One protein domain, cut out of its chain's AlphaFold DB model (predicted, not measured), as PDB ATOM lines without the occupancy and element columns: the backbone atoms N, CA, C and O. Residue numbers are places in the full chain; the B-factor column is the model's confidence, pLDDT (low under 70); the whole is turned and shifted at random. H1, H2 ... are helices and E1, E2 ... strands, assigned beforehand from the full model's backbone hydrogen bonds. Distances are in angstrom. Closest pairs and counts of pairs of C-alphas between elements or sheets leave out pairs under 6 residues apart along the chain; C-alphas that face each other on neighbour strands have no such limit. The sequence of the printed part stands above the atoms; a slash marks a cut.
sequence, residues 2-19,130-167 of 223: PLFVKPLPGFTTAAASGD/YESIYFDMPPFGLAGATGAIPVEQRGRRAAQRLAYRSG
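AT A GLANCE: This is residues 2 to 19 and 130 to 167 of the 223 residues of an uncharacterized protein of Streptomyces sp. 1331.2 (UniProt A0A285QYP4). A small, twisted sheet of three short strands makes the core, with the short helix H1 packed by the end of E1; the tail of residues 2 to 7 reaches out at one end of the long axis, and the short helix H2 sits toward the other. The printed part has 56 residues, under half of them in named elements, in the order E1, E2, H1, E3, H2. The sheet runs E2, E1, E3, antiparallel throughout, and the class is mixed, helices and strands. The whole is compact, with a radius of gyration of the C-alphas of 11.2 A, yet elongated, spanning 36 by 21 by 14 A.

IN THESE COORDINATES: Find C-alpha 8 at (-18.698, -22.106, 14.386); from there E1, residues 8 to 14, runs 12.3 A. Past the cut come E2, residues 134 to 137, H1, residues 141 to 146 and 8.9 A long, and E3, residues 148 to 150. H2, residues 158 to 162, ends at C-alpha 162, (-20.008, -6.691, -1.748).

HOW THE PARTS SIT: Look first at E1, the inner strand, whose pairing is staggered: residues 8 to 12 pair with E2, where N 12 and O 134 are 2.9 A apart, and residues 12 to 14 with E3, where N 13 and O 149 are 2.8 A apart. E2, H1 and E3 form a split strand-helix-strand unit, two strands that follow each other in one sheet with a helix between them in the chain and E1 between them in the sheet, and its crossover is right-handed. H1 is on the sheet at a height over the sheet of 4.8 A, over none of the strands, but only just, with 2 of its C-alphas falling on E1; its closest C-alphas with E1 are those of Ala 143 and Ala 14, 3.9 A apart. H2 is not on the sheet and is apart from E1, E2 and H1. In H1 and H2 every O i to N i+4 pair is within hydrogen-bond range.

THE WHOLE: The C-alphas farthest apart, of Leu 3 and Gly 167, are 37.7 A apart. Residues 20 to 129 are not printed, and C-alphas 19 and 130 are 8.9 A apart across this cut. Of the links printed whole, none is long. The model's pLDDT is under 70 at residues 2 to 4.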
ATOM      1  N   PRO A   2      -8.090 -32.968  10.807       46.44
ATOM      2  CA  PRO A   2      -8.694 -33.507  12.019       46.44
ATOM      3  C   PRO A   2     -10.135 -33.924  11.702       46.44
ATOM      4  O   PRO A   2     -10.884 -33.160  11.100       46.44
ATOM      5  N   LEU A   3     -10.493 -35.156  12.074       57.31
ATOM      6  CA  LEU A   3     -11.793 -35.783  11.793       57.31
ATOM      7  C   LEU A   3     -12.980 -35.068  12.464       57.31
ATOM      8  O   LEU A   3     -14.125 -35.358  12.139       57.31
ATOM      9  N   PHE A   4     -12.713 -34.104  13.350       62.06
ATOM     10  CA  PHE A   4     -13.720 -33.305  14.039       62.06
ATOM     11  C   PHE A   4     -13.255 -31.850  14.139       62.06
ATOM     12  O   PHE A   4     -12.546 -31.471  15.071       62.06
ATOM     13  N   VAL A   5     -13.641 -31.024  13.167       79.56
ATOM     14  CA  VAL A   5     -13.570 -29.565  13.314       79.56
ATOM     15  C   VAL A   5     -14.898 -29.112  13.905       79.56
ATOM     16  O   VAL A   5     -15.956 -29.436  13.366       79.56
ATOM     17  N   LYS A   6     -14.856 -28.399  15.034       84.12
ATOM     18  CA  LYS A   6     -16.074 -27.896  15.675       84.12
ATOM     19  C   LYS A   6     -16.747 -26.861  14.762       84.12
ATOM     20  O   LYS A   6     -16.045 -25.987  14.248       84.12
ATOM     21  N   PRO A   7     -18.075 -26.936  14.568       86.88
ATOM     22  CA  PRO A   7     -18.813 -25.875  13.902       86.88
ATOM     23  C   PRO A   7     -18.619 -24.537  14.614       86.88
ATOM     24  O   PRO A   7     -18.533 -24.493  15.844       86.88
ATOM     25  N   LEU A   8     -18.566 -23.452  13.842       86.69
ATOM     26  CA  LEU A   8     -18.698 -22.106  14.386       86.69
ATOM     27  C   LEU A   8     -20.195 -21.774  14.426       86.69
ATOM     28  O   LEU A   8     -20.803 -21.712  13.356       86.69
ATOM     29  N   PRO A   9     -20.800 -21.614  15.615       90.25
ATOM     30  CA  PRO A   9     -22.228 -21.351  15.719       90.25
ATOM     31  C   PRO A   9     -22.579 -19.959  15.183       90.25
ATOM     32  O   PRO A   9     -21.850 -18.988  15.401       90.25
ATOM     33  N   GLY A  10     -23.734 -19.862  14.530       93.31
ATOM     34  CA  GLY A  10     -24.272 -18.636  13.956       93.31
ATOM     35  C   GLY A  10     -23.750 -18.321  12.554       93.31
ATOM     36  O   GLY A  10     -23.116 -19.133  11.880       93.31
ATOM     37  N   PHE A  11     -24.058 -17.106  12.095       96.31
ATOM     38  CA  PHE A  11     -23.640 -16.632  10.781       96.31
ATOM     39  C   PHE A  11     -22.227 -16.056  10.822       96.31
ATOM     40  O   PHE A  11     -21.938 -15.097  11.544       96.31
ATOM     41  N   THR A  12     -21.361 -16.592   9.972       97.12
ATOM     42  CA  THR A  12     -19.998 -16.104   9.769       97.12
ATOM     43  C   THR A  12     -19.757 -15.740   8.306       97.12
ATOM     44  O   THR A  12     -20.543 -16.055   7.412       97.12
ATOM     45  N   THR A  13     -18.671 -15.020   8.056       97.06
ATOM     46  CA  THR A  13     -18.187 -14.631   6.729       97.06
ATOM     47  C   THR A  13     -16.664 -14.738   6.701       97.06
ATOM     48  O   THR A  13     -16.023 -14.792   7.756       97.06
ATOM     49  N   ALA A  14     -16.072 -14.805   5.509       96.56
ATOM     50  CA  ALA A  14     -14.624 -14.847   5.368       96.56
ATOM     51  C   ALA A  14     -13.972 -13.546   5.864       96.56
ATOM     52  O   ALA A  14     -14.484 -12.448   5.638       96.56
ATOM     53  N   ALA A  15     -12.813 -13.667   6.508       95.50
ATOM     54  CA  ALA A  15     -12.025 -12.526   6.964       95.50
ATOM     55  C   ALA A  15     -11.191 -11.875   5.843       95.50
ATOM     56  O   ALA A  15     -10.507 -10.887   6.105       95.50
ATOM     57  N   ALA A  16     -11.301 -12.383   4.608       94.06
ATOM     58  CA  ALA A  16     -10.659 -11.865   3.406       94.06
ATOM     59  C   ALA A  16     -10.709 -10.326   3.304       94.06
ATOM     60  O   ALA A  16     -11.715  -9.668   3.613       94.06
ATOM     61  N   SER A  17      -9.588  -9.758   2.879       91.94
ATOM     62  CA  SER A  17      -9.381  -8.332   2.637       91.94
ATOM     63  C   SER A  17      -8.536  -8.168   1.384       91.94
ATOM     64  O   SER A  17      -7.669  -9.003   1.134       91.94
ATOM     65  N   GLY A  18      -8.749  -7.085   0.642       92.75
ATOM     66  CA  GLY A  18      -8.084  -6.881  -0.643       92.75
ATOM     67  C   GLY A  18      -8.629  -7.807  -1.732       92.75
ATOM     68  O   GLY A  18      -9.746  -8.325  -1.628       92.75
ATOM     69  N   ASP A  19      -7.854  -7.985  -2.792       94.31
ATOM     70  CA  ASP A  19      -8.231  -8.834  -3.918       94.31
ATOM     71  C   ASP A  19      -8.150 -10.315  -3.533       94.31
ATOM     72  O   ASP A  19      -7.365 -10.724  -2.681       94.31
ATOM     73  N   TYR A 130     -16.507  -9.962  -4.346       95.44
ATOM     74  CA  TYR A 130     -16.820 -11.236  -3.704       95.44
ATOM     75  C   TYR A 130     -17.578 -11.034  -2.391       95.44
ATOM     76  O   TYR A 130     -17.403 -10.041  -1.683       95.44
ATOM     77  N   GLU A 131     -18.414 -12.009  -2.044       96.00
ATOM     78  CA  GLU A 131     -19.061 -12.105  -0.740       96.00
ATOM     79  C   GLU A 131     -19.172 -13.573  -0.324       96.00
ATOM     80  O   GLU A 131     -19.139 -14.473  -1.161       96.00
ATOM     81  N   SER A 132     -19.237 -13.822   0.981       96.38
ATOM     82  CA  SER A 132     -19.407 -15.170   1.517       96.38
ATOM     83  C   SER A 132     -20.246 -15.139   2.785       96.38
ATOM     84  O   SER A 132     -20.188 -14.182   3.563       96.38
ATOM     85  N   ILE A 133     -21.007 -16.202   3.009       96.81
ATOM     86  CA  ILE A 133     -21.758 -16.429   4.237       96.81
ATOM     87  C   ILE A 133     -21.738 -17.921   4.560       96.81
ATOM     88  O   ILE A 133     -21.857 -18.762   3.671       96.81
ATOM     89  N   TYR A 134     -21.578 -18.231   5.837       96.75
ATOM     90  CA  TYR A 134     -21.527 -19.585   6.370       96.75
ATOM     91  C   TYR A 134     -22.423 -19.637   7.608       96.75
ATOM     92  O   TYR A 134     -22.489 -18.659   8.354       96.75
ATOM     93  N   PHE A 135     -23.116 -20.751   7.826       96.50
ATOM     94  CA  PHE A 135     -24.029 -20.933   8.956       96.50
ATOM     95  C   PHE A 135     -23.771 -22.284   9.614       96.50
ATOM     96  O   PHE A 135     -23.772 -23.297   8.913       96.50
ATOM     97  N   ASP A 136     -23.530 -22.282  10.927       95.25
ATOM     98  CA  ASP A 136     -23.348 -23.485  11.755       95.25
ATOM     99  C   ASP A 136     -22.389 -24.520  11.143       95.25
ATOM    100  O   ASP A 136     -22.578 -25.734  11.240       95.25
ATOM    101  N   MET A 137     -21.324 -24.034  10.502       93.56
ATOM    102  CA  MET A 137     -20.347 -24.876   9.823       93.56
ATOM    103  C   MET A 137     -18.915 -24.464  10.170       93.56
ATOM    104  O   MET A 137     -18.649 -23.290  10.445       93.56
ATOM    105  N   PRO A 138     -17.967 -25.416  10.186       93.56
ATOM    106  CA  PRO A 138     -16.547 -25.098  10.275       93.56
ATOM    107  C   PRO A 138     -16.090 -24.133   9.166       93.56
ATOM    108  O   PRO A 138     -16.713 -24.108   8.100       93.56
ATOM    109  N   PRO A 139     -14.969 -23.403   9.353       93.44
ATOM    110  CA  PRO A 139     -14.371 -22.604   8.289       93.44
ATOM    111  C   PRO A 139     -14.164 -23.433   7.018       93.44
ATOM    112  O   PRO A 139     -13.450 -24.435   7.008       93.44
ATOM    113  N   PHE A 140     -14.813 -23.000   5.944       94.31
ATOM    114  CA  PHE A 140     -14.824 -23.658   4.644       94.31
ATOM    115  C   PHE A 140     -14.667 -22.608   3.545       94.31
ATOM    116  O   PHE A 140     -14.872 -21.417   3.773       94.31
ATOM    117  N   GLY A 141     -14.308 -23.027   2.336       95.31
ATOM    118  CA  GLY A 141     -14.133 -22.107   1.212       95.31
ATOM    119  C   GLY A 141     -13.125 -21.004   1.527       95.31
ATOM    120  O   GLY A 141     -12.090 -21.231   2.157       95.31
ATOM    121  N   LEU A 142     -13.498 -19.786   1.143       96.31
ATOM    122  CA  LEU A 142     -12.732 -18.573   1.395       96.31
ATOM    123  C   LEU A 142     -12.494 -18.312   2.892       96.31
ATOM    124  O   LEU A 142     -11.405 -17.874   3.259       96.31
ATOM    125  N   ALA A 143     -13.453 -18.627   3.773       96.12
ATOM    126  CA  ALA A 143     -13.255 -18.504   5.220       96.12
ATOM    127  C   ALA A 143     -12.256 -19.529   5.774       96.12
ATOM    128  O   ALA A 143     -11.541 -19.244   6.728       96.12
ATOM    129  N   GLY A 144     -12.155 -20.710   5.164       95.12
ATOM    130  CA  GLY A 144     -11.097 -21.669   5.495       95.12
ATOM    131  C   GLY A 144      -9.703 -21.172   5.097       95.12
ATOM    132  O   GLY A 144      -8.734 -21.476   5.783       95.12
ATOM    133  N   ALA A 145      -9.610 -20.394   4.016       95.19
ATOM    134  CA  ALA A 145      -8.353 -19.850   3.502       95.19
ATOM    135  C   ALA A 145      -7.910 -18.550   4.195       95.19
ATOM    136  O   ALA A 145      -6.718 -18.288   4.304       95.19
ATOM    137  N   THR A 146      -8.856 -17.725   4.651       94.88
ATOM    138  CA  THR A 146      -8.569 -16.376   5.181       94.88
ATOM    139  C   THR A 146      -8.953 -16.191   6.647       94.88
ATOM    140  O   THR A 146      -8.634 -15.165   7.238       94.88
ATOM    141  N   GLY A 147      -9.617 -17.177   7.254       94.81
ATOM    142  CA  GLY A 147     -10.236 -17.072   8.573       94.81
ATOM    143  C   GLY A 147     -11.730 -16.745   8.493       94.81
ATOM    144  O   GLY A 147     -12.238 -16.270   7.476       94.81
ATOM    145  N   ALA A 148     -12.447 -17.003   9.587       95.88
ATOM    146  CA  ALA A 148     -13.880 -16.746   9.717       95.88
ATOM    147  C   ALA A 148     -14.141 -15.682  10.793       95.88
ATOM    148  O   ALA A 148     -13.547 -15.729  11.870       95.88
ATOM    149  N   ILE A 149     -15.049 -14.749  10.515       95.88
ATOM    150  CA  ILE A 149     -15.494 -13.699  11.445       95.88
ATOM    151  C   ILE A 149     -17.028 -13.649  11.510       95.88
ATOM    152  O   ILE A 149     -17.681 -14.056  10.546       95.88
ATOM    153  N   PRO A 150     -17.631 -13.139  12.603       96.44
ATOM    154  CA  PRO A 150     -19.070 -12.885  12.668       96.44
ATOM    155  C   PRO A 150     -19.564 -12.050  11.481       96.44
ATOM    156  O   PRO A 150     -18.929 -11.057  11.106       96.44
ATOM    157  N   VAL A 151     -20.705 -12.429  10.899       96.44
ATOM    158  CA  VAL A 151     -21.247 -11.783   9.689       96.44
ATOM    159  C   VAL A 151     -21.504 -10.285   9.892       96.44
ATOM    160  O   VAL A 151     -21.353  -9.488   8.965       96.44
ATOM    161  N   GLU A 152     -21.826  -9.870  11.119       94.19
ATOM    162  CA  GLU A 152     -22.070  -8.482  11.515       94.19
ATOM    163  C   GLU A 152     -20.884  -7.564  11.209       94.19
ATOM    164  O   GLU A 152     -21.087  -6.384  10.935       94.19
ATOM    165  N   GLN A 153     -19.656  -8.094  11.191       94.19
ATOM    166  CA  GLN A 153     -18.462  -7.298  10.905       94.19
ATOM    167  C   GLN A 153     -18.378  -6.826   9.445       94.19
ATOM    168  O   GLN A 153     -17.689  -5.844   9.165       94.19
ATOM    169  N   ARG A 154     -19.058  -7.513   8.516       92.44
ATOM    170  CA  ARG A 154     -19.110  -7.162   7.081       92.44
ATOM    171  C   ARG A 154     -20.519  -6.796   6.601       92.44
ATOM    172  O   ARG A 154     -20.668  -6.229   5.525       92.44
ATOM    173  N   GLY A 155     -21.538  -7.074   7.413       91.75
ATOM    174  CA  GLY A 155     -22.939  -6.765   7.150       91.75
ATOM    175  C   GLY A 155     -23.778  -8.008   6.857       91.75
ATOM    176  O   GLY A 155     -23.354  -8.945   6.175       91.75
ATOM    177  N   ARG A 156     -25.018  -8.006   7.360       92.94
ATOM    178  CA  ARG A 156     -25.953  -9.136   7.223       92.94
ATOM    179  C   ARG A 156     -26.468  -9.310   5.792       92.94
ATOM    180  O   ARG A 156     -26.742 -10.432   5.375       92.94
ATOM    181  N   ARG A 157     -26.553  -8.230   5.008       94.69
ATOM    182  CA  ARG A 157     -27.001  -8.278   3.605       94.69
ATOM    183  C   ARG A 157     -25.822  -8.499   2.657       94.69
ATOM    184  O   ARG A 157     -24.782  -7.867   2.827       94.69
ATOM    185  N   ALA A 158     -26.018  -9.297   1.606       94.00
ATOM    186  CA  ALA A 158     -24.998  -9.537   0.577       94.00
ATOM    187  C   ALA A 158     -24.462  -8.230  -0.035       94.00
ATOM    188  O   ALA A 158     -23.253  -8.047  -0.133       94.00
ATOM    189  N   ALA A 159     -25.345  -7.264  -0.318       95.12
ATOM    190  CA  ALA A 159     -24.957  -5.949  -0.833       95.12
ATOM    191  C   ALA A 159     -23.979  -5.192   0.088       95.12
ATOM    192  O   ALA A 159     -23.101  -4.488  -0.397       95.12
ATOM    193  N   GLN A 160     -24.095  -5.346   1.414       94.31
ATOM    194  CA  GLN A 160     -23.169  -4.715   2.362       94.31
ATOM    195  C   GLN A 160     -21.782  -5.365   2.293       94.31
ATOM    196  O   GLN A 160     -20.779  -4.657   2.309       94.31
ATOM    197  N   ARG A 161     -21.734  -6.694   2.144       95.00
ATOM    198  CA  ARG A 161     -20.482  -7.445   2.002       95.00
ATOM    199  C   ARG A 161     -19.792  -7.161   0.668       95.00
ATOM    200  O   ARG A 161     -18.601  -6.883   0.669       95.00
ATOM    201  N   LEU A 162     -20.536  -7.108  -0.438       95.31
ATOM    202  CA  LEU A 162     -20.008  -6.691  -1.748       95.31
ATOM    203  C   LEU A 162     -19.540  -5.224  -1.746       95.31
ATOM    204  O   LEU A 162     -18.584  -4.852  -2.421       95.31
ATOM    205  N   ALA A 163     -20.159  -4.358  -0.942       92.75
ATOM    206  CA  ALA A 163     -19.717  -2.972  -0.789       92.75
ATOM    207  C   ALA A 163     -18.506  -2.800   0.151       92.75
ATOM    208  O   ALA A 163     -17.948  -1.698   0.212       92.75
ATOM    209  N   TYR A 164     -18.091  -3.845   0.878       91.50
ATOM    210  CA  TYR A 164     -16.977  -3.772   1.821       91.50
ATOM    211  C   TYR A 164     -15.666  -3.451   1.101       91.50
ATOM    212  O   TYR A 164     -15.357  -4.044   0.072       91.50
ATOM    213  N   ARG A 165     -14.885  -2.529   1.669       92.00
ATOM    214  CA  ARG A 165     -13.496  -2.252   1.288       92.00
ATOM    215  C   ARG A 165     -12.678  -2.061   2.563       92.00
ATOM    216  O   ARG A 165     -13.095  -1.277   3.422       92.00
ATOM    217  N   SER A 166     -11.545  -2.744   2.698       86.50
ATOM    218  CA  SER A 166     -10.721  -2.770   3.919       86.50
ATOM    219  C   SER A 166     -10.236  -1.380   4.343       86.50
ATOM    220  O   SER A 166     -10.207  -1.078   5.536       86.50
ATOM    221  N   GLY A 167      -9.999  -0.478   3.383       72.88
ATOM    222  CA  GLY A 167      -9.603   0.913   3.641       72.88
ATOM    223  C   GLY A 167     -10.732   1.879   4.044       72.88
ATOM    224  O   GLY A 167     -10.466   2.936   4.613       72.88
TER     225      GLY A 167